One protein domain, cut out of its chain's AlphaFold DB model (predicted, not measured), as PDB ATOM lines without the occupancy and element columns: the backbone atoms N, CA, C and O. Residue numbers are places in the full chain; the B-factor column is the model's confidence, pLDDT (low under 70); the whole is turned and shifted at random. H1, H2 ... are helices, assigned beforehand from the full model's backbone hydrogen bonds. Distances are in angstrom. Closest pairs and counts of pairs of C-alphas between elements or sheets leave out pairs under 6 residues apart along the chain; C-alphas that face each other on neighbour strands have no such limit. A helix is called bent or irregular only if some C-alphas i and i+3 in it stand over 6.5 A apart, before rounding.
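This is residues 2 to 60 of the 118 residues of an uncharacterized protein of Rhizobium leguminosarum bv. trifolii WSM597 (UniProt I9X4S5). Three helices meet around the longest one, H3: H2 crosses it at a steep angle near its middle, and H1 packs on its first residues, 41 to 45, while H1 and H2 stay apart from each other. A long loop, residues 27 to 40, leads from the last residue of H2 back to the first residue of H3. The printed part has 59 residues with three named helices, in the order H1, H2, H3, and no named strand; the class is all helix. The whole is compact, with a radius of gyration of the C-alphas of 11.2 A, and the C-alphas span 36 by 24 by 14 A.

Begin at the first printed residue with H1, residues 2 to 9, and hold it against H3, residues 41 to 59. The two touch, and their closest C-alphas are those of Tyr 6 and Ser 41, 4.9 A apart. H3 touches H1 with residues 41 to 45 alone. H1 and H3 run the same way at a steep tilt of 37 degrees, only just past shallow. Go on to H2, residues 15 to 26, which is apart from H1. H2 touches H3 with its residues 17 to 22 alone; the closest C-alphas are those of Ala 17 and Gln 51, 5.1 A apart. Their centres are 9.0 A apart, and they run opposite ways at a steep tilt of 57 degrees. Look at the backbone O and N atoms: in H2 and H3 every O i to N i+4 pair is within hydrogen-bond range, and in H1 3 of 4 are.

Find C-alpha 2 at (-10.969, -50.949, 5.664), where H1 begins; from there it runs to C-alpha 9, 11.2 A away. Residues 10 to 14 make a tight link to H2, which starts at C-alpha 15, at (-20.920, -35.813, 11.700), and covers 16.4 A to C-alpha 26. After residues 27 to 40, find C-alpha 41 at (-14.439, -49.949, 13.207); from there H3 runs 26.7 A to C-alpha 59 at (-30.050, -30.949, 23.604). No helix is bent.

The two C-alphas farthest apart are those of Ala 36 and Arg 60, at 35.9 A. From the first printed C-alpha, of Gln 2, to the last, of Arg 60, it is 35.1 A. The printed part has no cut. The link from H2 to H3 is long, with 14 residues, and their C-alphas lie 9 to 17 A from the mean of all C-alphas. In the B-factor column you will find a mean pLDDT of 94.0 for the printed part of this model, and no printed residue is under 70.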
ATOM      1  N   GLN A   2     -10.648 -51.260   4.253       73.81
ATOM      2  CA  GLN A   2     -10.969 -50.949   5.664       73.81
ATOM      3  C   GLN A   2     -11.878 -49.724   5.861       73.81
ATOM      4  O   GLN A   2     -12.779 -49.773   6.687       73.81
ATOM      5  N   ILE A   3     -11.722 -48.664   5.060       88.06
ATOM      6  CA  ILE A   3     -12.524 -47.438   5.212       88.06
ATOM      7  C   ILE A   3     -14.036 -47.663   5.051       88.06
ATOM      8  O   ILE A   3     -14.824 -47.047   5.757       88.06
ATOM      9  N   ARG A   4     -14.450 -48.610   4.194       93.44
ATOM     10  CA  ARG A   4     -15.871 -48.948   4.003       93.44
ATOM     11  C   ARG A   4     -16.504 -49.495   5.281       93.44
ATOM     12  O   ARG A   4     -17.658 -49.198   5.548       93.44
ATOM     13  N   ALA A   5     -15.746 -50.242   6.085       93.94
ATOM     14  CA  ALA A   5     -16.241 -50.775   7.349       93.94
ATOM     15  C   ALA A   5     -16.521 -49.663   8.372       93.94
ATOM     16  O   ALA A   5     -17.495 -49.764   9.106       93.94
ATOM     17  N   TYR A   6     -15.714 -48.595   8.400       94.75
ATOM     18  CA  TYR A   6     -15.992 -47.433   9.256       94.75
ATOM     19  C   TYR A   6     -17.229 -46.686   8.783       94.75
ATOM     20  O   TYR A   6     -18.080 -46.388   9.609       94.75
ATOM     21  N   LEU A   7     -17.349 -46.441   7.473       94.88
ATOM     22  CA  LEU A   7     -18.502 -45.740   6.899       94.88
ATOM     23  C   LEU A   7     -19.817 -46.465   7.202       94.88
ATOM     24  O   LEU A   7     -20.773 -45.832   7.625       94.88
ATOM     25  N   VAL A   8     -19.844 -47.791   7.054       95.94
ATOM     26  CA  VAL A   8     -21.023 -48.595   7.407       95.94
ATOM     27  C   VAL A   8     -21.282 -48.577   8.915       95.94
ATOM     28  O   VAL A   8     -22.428 -48.519   9.341       95.94
ATOM     29  N   ALA A   9     -20.237 -48.625   9.744       95.00
ATOM     30  CA  ALA A   9     -20.400 -48.705  11.194       95.00
ATOM     31  C   ALA A   9     -20.893 -47.396  11.841       95.00
ATOM     32  O   ALA A   9     -21.462 -47.449  12.933       95.00
ATOM     33  N   ILE A  10     -20.665 -46.248  11.195       96.31
ATOM     34  CA  ILE A  10     -21.114 -44.925  11.663       96.31
ATOM     35  C   ILE A  10     -22.368 -44.420  10.943       96.31
ATOM     36  O   ILE A  10     -22.767 -43.278  11.166       96.31
ATOM     37  N   ASP A  11     -22.974 -45.238  10.081       96.19
ATOM     38  CA  ASP A  11     -24.174 -44.853   9.346       96.19
ATOM     39  C   ASP A  11     -25.299 -44.421  10.303       96.19
ATOM     40  O   ASP A  11     -25.532 -45.045  11.343       96.19
ATOM     41  N   GLY A  12     -25.959 -43.308   9.980       95.31
ATOM     42  CA  GLY A  12     -26.992 -42.692  10.821       95.31
ATOM     43  C   GLY A  12     -26.496 -41.933  12.062       95.31
ATOM     44  O   GLY A  12     -27.323 -41.435  12.825       95.31
ATOM     45  N   ILE A  13     -25.183 -41.814  12.285       97.25
ATOM     46  CA  ILE A  13     -24.613 -40.986  13.361       97.25
ATOM     47  C   ILE A  13     -24.293 -39.586  12.824       97.25
ATOM     48  O   ILE A  13     -23.821 -39.445  11.699       97.25
ATOM     49  N   SER A  14     -24.519 -38.540  13.627       97.00
ATOM     50  CA  SER A  14     -24.181 -37.171  13.217       97.00
ATOM     51  C   SER A  14     -22.674 -36.971  13.006       97.00
ATOM     52  O   SER A  14     -21.847 -37.470  13.775       97.00
ATOM     53  N   ASP A  15     -22.316 -36.156  12.012       97.19
ATOM     54  CA  ASP A  15     -20.920 -35.813  11.700       97.19
ATOM     55  C   ASP A  15     -20.178 -35.218  12.905       97.19
ATOM     56  O   ASP A  15     -18.993 -35.482  13.124       97.19
ATOM     57  N   GLU A  16     -20.877 -34.439  13.734       97.00
ATOM     58  CA  GLU A  16     -20.296 -33.860  14.941       97.00
ATOM     59  C   GLU A  16     -19.960 -34.935  15.988       97.00
ATOM     60  O   GLU A  16     -18.876 -34.894  16.579       97.00
ATOM     61  N   ALA A  17     -20.830 -35.930  16.194       97.38
ATOM     62  CA  ALA A  17     -20.543 -37.046  17.092       97.38
ATOM     63  C   ALA A  17     -19.341 -37.871  16.598       97.38
ATOM     64  O   ALA A  17     -18.468 -38.228  17.397       97.38
ATOM     65  N   VAL A  18     -19.241 -38.094  15.282       97.56
ATOM     66  CA  VAL A  18     -18.091 -38.754  14.640       97.56
ATOM     67  C   VAL A  18     -16.804 -37.954  14.862       97.56
ATOM     68  O   VAL A  18     -15.781 -38.516  15.265       97.56
ATOM     69  N   TRP A  19     -16.843 -36.634  14.669       97.50
ATOM     70  CA  TRP A  19     -15.693 -35.758  14.897       97.50
ATOM     71  C   TRP A  19     -15.235 -35.770  16.362       97.50
ATOM     72  O   TRP A  19     -14.037 -35.900  16.644       97.50
ATOM     73  N   ARG A  20     -16.176 -35.687  17.314       97.19
ATOM     74  CA  ARG A  20     -15.885 -35.755  18.757       97.19
ATOM     75  C   ARG A  20     -15.235 -37.089  19.132       97.19
ATOM     76  O   ARG A  20     -14.235 -37.089  19.854       97.19
ATOM     77  N   ALA A  21     -15.748 -38.201  18.604       97.00
ATOM     78  CA  ALA A  21     -15.185 -39.530  18.820       97.00
ATOM     79  C   ALA A  21     -13.756 -39.637  18.263       97.00
ATOM     80  O   ALA A  21     -12.837 -40.027  18.988       97.00
ATOM     81  N   ALA A  22     -13.533 -39.208  17.016       95.94
ATOM     82  CA  ALA A  22     -12.210 -39.205  16.387       95.94
ATOM     83  C   ALA A  22     -11.193 -38.387  17.194       95.94
ATOM     84  O   ALA A  22     -10.095 -38.865  17.492       95.94
ATOM     85  N   ARG A  23     -11.578 -37.186  17.640       96.25
ATOM     86  CA  ARG A  23     -10.740 -36.351  18.510       96.25
ATOM     87  C   ARG A  23     -10.422 -37.048  19.835       96.25
ATOM     88  O   ARG A  23      -9.305 -36.916  20.339       96.25
ATOM     89  N   GLY A  24     -11.374 -37.786  20.402       95.75
ATOM     90  CA  GLY A  24     -11.188 -38.580  21.615       95.75
ATOM     91  C   GLY A  24     -10.093 -39.638  21.461       95.75
ATOM     92  O   GLY A  24      -9.186 -39.692  22.291       95.75
ATOM     93  N   PHE A  25     -10.140 -40.424  20.383       95.69
ATOM     94  CA  PHE A  25      -9.125 -41.439  20.084       95.69
ATOM     95  C   PHE A  25      -7.744 -40.818  19.849       95.69
ATOM     96  O   PHE A  25      -6.776 -41.226  20.488       95.69
ATOM     97  N   ILE A  26      -7.663 -39.767  19.023       93.88
ATOM     98  CA  ILE A  26      -6.402 -39.065  18.718       93.88
ATOM     99  C   ILE A  26      -5.768 -38.472  19.985       93.88
ATOM    100  O   ILE A  26      -4.553 -38.515  20.160       93.88
ATOM    101  N   SER A  27      -6.585 -37.925  20.890       93.69
ATOM    102  CA  SER A  27      -6.103 -37.322  22.140       93.69
ATOM    103  C   SER A  27      -5.896 -38.318  23.286       93.69
ATOM    104  O   SER A  27      -5.492 -37.901  24.370       93.69
ATOM    105  N   GLY A  28      -6.159 -39.614  23.078       92.56
ATOM    106  CA  GLY A  28      -6.020 -40.643  24.114       92.56
ATOM    107  C   GLY A  28      -7.029 -40.511  25.261       92.56
ATOM    108  O   GLY A  28      -6.744 -40.929  26.378       92.56
ATOM    109  N   LYS A  29      -8.194 -39.900  25.009       92.81
ATOM    110  CA  LYS A  29      -9.270 -39.723  26.004       92.81
ATOM    111  C   LYS A  29     -10.265 -40.882  26.038       92.81
ATOM    112  O   LYS A  29     -11.103 -40.931  26.937       92.81
ATOM    113  N   VAL A  30     -10.204 -41.783  25.057       93.00
ATOM    114  CA  VAL A  30     -11.030 -42.993  25.042       93.00
ATOM    115  C   VAL A  30     -10.405 -44.016  25.978       93.00
ATOM    116  O   VAL A  30      -9.228 -44.357  25.854       93.00
ATOM    117  N   ARG A  31     -11.204 -44.466  26.944       89.25
ATOM    118  CA  ARG A  31     -10.786 -45.401  27.983       89.25
ATOM    119  C   ARG A  31     -10.282 -46.702  27.352       89.25
ATOM    120  O   ARG A  31     -10.861 -47.177  26.381       89.25
ATOM    121  N   ASP A  32      -9.209 -47.252  27.915       87.56
ATOM    122  CA  ASP A  32      -8.641 -48.553  27.541       87.56
ATOM    123  C   ASP A  32      -8.172 -48.660  26.066       87.56
ATOM    124  O   ASP A  32      -7.842 -49.745  25.590       87.56
ATOM    125  N   HIS A  33      -8.069 -47.535  25.340       91.06
ATOM    126  CA  HIS A  33      -7.553 -47.500  23.972       91.06
ATOM    127  C   HIS A  33      -6.066 -47.124  23.917       91.06
ATOM    128  O   HIS A  33      -5.629 -46.104  24.454       91.06
ATOM    129  N   ASN A  34      -5.282 -47.915  23.185       89.69
ATOM    130  CA  ASN A  34      -3.887 -47.601  22.910       89.69
ATOM    131  C   ASN A  34      -3.761 -46.606  21.746       89.69
ATOM    132  O   ASN A  34      -3.910 -46.987  20.588       89.69
ATOM    133  N   ARG A  35      -3.368 -45.363  22.056       88.06
ATOM    134  CA  ARG A  35      -3.150 -44.273  21.081       88.06
ATOM    135  C   ARG A  35      -2.148 -44.571  19.958       88.06
ATOM    136  O   ARG A  35      -2.089 -43.814  18.996       88.06
ATOM    137  N   ALA A  36      -1.313 -45.602  20.097       90.62
ATOM    138  CA  ALA A  36      -0.348 -45.985  19.067       90.62
ATOM    139  C   ALA A  36      -1.006 -46.666  17.853       90.62
ATOM    140  O   ALA A  36      -0.370 -46.791  16.808       90.62
ATOM    141  N   PHE A  37      -2.259 -47.108  17.980       90.44
ATOM    142  CA  PHE A  37      -2.973 -47.844  16.944       90.44
ATOM    143  C   PHE A  37      -4.307 -47.175  16.624       90.44
ATOM    144  O   PHE A  37      -4.944 -46.586  17.491       90.44
ATOM    145  N   ALA A  38      -4.761 -47.294  15.375       91.12
ATOM    146  CA  ALA A  38      -6.107 -46.865  15.016       91.12
ATOM    147  C   ALA A  38      -7.155 -47.738  15.741       91.12
ATOM    148  O   ALA A  38      -6.947 -48.949  15.879       91.12
ATOM    149  N   PRO A  39      -8.284 -47.164  16.198       93.88
ATOM    150  CA  PRO A  39      -9.370 -47.948  16.781       93.88
ATOM    151  C   PRO A  39      -9.949 -48.902  15.745       93.88
ATOM    152  O   PRO A  39      -9.928 -48.576  14.565       93.88
ATOM    153  N   SER A  40     -10.525 -50.032  16.153       94.19
ATOM    154  CA  SER A  40     -11.297 -50.861  15.222       94.19
ATOM    155  C   SER A  40     -12.572 -50.132  14.786       94.19
ATOM    156  O   SER A  40     -13.042 -49.219  15.470       94.19
ATOM    157  N   SER A  41     -13.165 -50.529  13.657       95.12
ATOM    158  CA  SER A  41     -14.439 -49.949  13.207       95.12
ATOM    159  C   SER A  41     -15.551 -50.123  14.249       95.12
ATOM    160  O   SER A  41     -16.331 -49.202  14.469       95.12
ATOM    161  N   ALA A  42     -15.577 -51.266  14.943       94.38
ATOM    162  CA  ALA A  42     -16.518 -51.547  16.024       94.38
ATOM    163  C   ALA A  42     -16.315 -50.612  17.226       94.38
ATOM    164  O   ALA A  42     -17.260 -49.932  17.629       94.38
ATOM    165  N   SER A  43     -15.083 -50.504  17.746       95.12
ATOM    166  CA  SER A  43     -14.796 -49.633  18.896       95.12
ATOM    167  C   SER A  43     -15.003 -48.157  18.556       95.12
ATOM    168  O   SER A  43     -15.437 -47.369  19.391       95.12
ATOM    169  N   PHE A  44     -14.713 -47.768  17.312       96.25
ATOM    170  CA  PHE A  44     -14.963 -46.412  16.841       96.25
ATOM    171  C   PHE A  44     -16.461 -46.088  16.805       96.25
ATOM    172  O   PHE A  44     -16.875 -45.046  17.307       96.25
ATOM    173  N   ALA A  45     -17.281 -46.995  16.270       96.62
ATOM    174  CA  ALA A  45     -18.727 -46.814  16.205       96.62
ATOM    175  C   ALA A  45     -19.395 -46.783  17.589       96.62
ATOM    176  O   ALA A  45     -20.339 -46.021  17.796       96.62
ATOM    177  N   GLU A  46     -18.905 -47.569  18.551       96.62
ATOM    178  CA  GLU A  46     -19.364 -47.503  19.946       96.62
ATOM    179  C   GLU A  46     -19.143 -46.119  20.554       96.62
ATOM    180  O   GLU A  46     -20.065 -45.534  21.124       96.62
ATOM    181  N   GLU A  47     -17.948 -45.562  20.375       97.25
ATOM    182  CA  GLU A  47     -17.637 -44.224  20.864       97.25
ATOM    183  C   GLU A  47     -18.465 -43.150  20.142       97.25
ATOM    184  O   GLU A  47     -18.963 -42.229  20.788       97.25
ATOM    185  N   CYS A  48     -18.697 -43.288  18.831       97.75
ATOM    186  CA  CYS A  48     -19.575 -42.389  18.078       97.75
ATOM    187  C   CYS A  48     -21.010 -42.397  18.639       97.75
ATOM    188  O   CYS A  48     -21.578 -41.334  18.887       97.75
ATOM    189  N   ARG A  49     -21.577 -43.580  18.929       97.75
ATOM    190  CA  ARG A  49     -22.900 -43.705  19.571       97.75
ATOM    191  C   ARG A  49     -22.926 -43.077  20.962       97.75
ATOM    192  O   ARG A  49     -23.905 -42.427  21.323       97.75
ATOM    193  N   ARG A  50     -21.846 -43.224  21.733       97.00
ATOM    194  CA  ARG A  50     -21.710 -42.588  23.049       97.00
ATOM    195  C   ARG A  50     -21.730 -41.063  22.941       97.00
ATOM    196  O   ARG A  50     -22.425 -40.417  23.718       97.00
ATOM    197  N   GLN A  51     -20.998 -40.490  21.985       97.12
ATOM    198  CA  GLN A  51     -20.988 -39.042  21.754       97.12
ATOM    199  C   GLN A  51     -22.354 -38.529  21.286       97.12
ATOM    200  O   GLN A  51     -22.809 -37.507  21.797       97.12
ATOM    201  N   GLN A  52     -23.033 -39.265  20.399       97.44
ATOM    202  CA  GLN A  52     -24.398 -38.950  19.974       97.44
ATOM    203  C   GLN A  52     -25.352 -38.910  21.175       97.44
ATOM    204  O   GLN A  52     -26.010 -37.902  21.394       97.44
ATOM    205  N   ALA A  53     -25.337 -39.939  22.027       96.19
ATOM    206  CA  ALA A  53     -26.185 -39.986  23.219       96.19
ATOM    207  C   ALA A  53     -25.917 -38.823  24.194       96.19
ATOM    208  O   ALA A  53     -26.842 -38.292  24.806       96.19
ATOM    209  N   VAL A  54     -24.654 -38.401  24.337       95.69
ATOM    210  CA  VAL A  54     -24.292 -37.222  25.142       95.69
ATOM    211  C   VAL A  54     -24.852 -35.942  24.527       95.69
ATOM    212  O   VAL A  54     -25.387 -35.108  25.254       95.69
ATOM    213  N   MET A  55     -24.747 -35.779  23.208       94.88
ATOM    214  CA  MET A  55     -25.307 -34.625  22.501       94.88
ATOM    215  C   MET A  55     -26.831 -34.580  22.623       94.88
ATOM    216  O   MET A  55     -27.384 -33.536  22.957       94.88
ATOM    217  N   ASP A  56     -27.502 -35.714  22.445       94.75
ATOM    218  CA  ASP A  56     -28.955 -35.817  22.576       94.75
ATOM    219  C   ASP A  56     -29.410 -35.469  24.001       94.75
ATOM    220  O   ASP A  56     -30.398 -34.760  24.193       94.75
ATOM    221  N   ALA A  57     -28.655 -35.902  25.015       91.88
ATOM    222  CA  ALA A  57     -28.916 -35.547  26.407       91.88
ATOM    223  C   ALA A  57     -28.713 -34.048  26.683       91.88
ATOM    224  O   ALA A  57     -29.498 -33.459  27.424       91.88
ATOM    225  N   GLN A  58     -27.691 -33.424  26.088       90.81
ATOM    226  CA  GLN A  58     -27.425 -31.983  26.207       90.81
ATOM    227  C   GLN A  58     -28.495 -31.133  25.514       90.81
ATOM    228  O   GLN A  58     -28.856 -30.073  26.017       90.81
ATOM    229  N   ASN A  59     -29.014 -31.618  24.387       89.00
ATOM    230  CA  ASN A  59     -30.050 -30.949  23.604       89.00
ATOM    231  C   ASN A  59     -31.464 -31.191  24.147       89.00
ATOM    232  O   ASN A  59     -32.424 -30.592  23.658       89.00
ATOM    233  N   ARG A  60     -31.623 -32.072  25.140       85.56
ATOM    234  CA  ARG A  60     -32.929 -32.373  25.723       85.56
ATOM    235  C   ARG A  60     -33.506 -31.105  26.368       85.56
ATOM    236  O   ARG A  60     -32.829 -30.491  27.195       85.56
TER     237      ARG A  60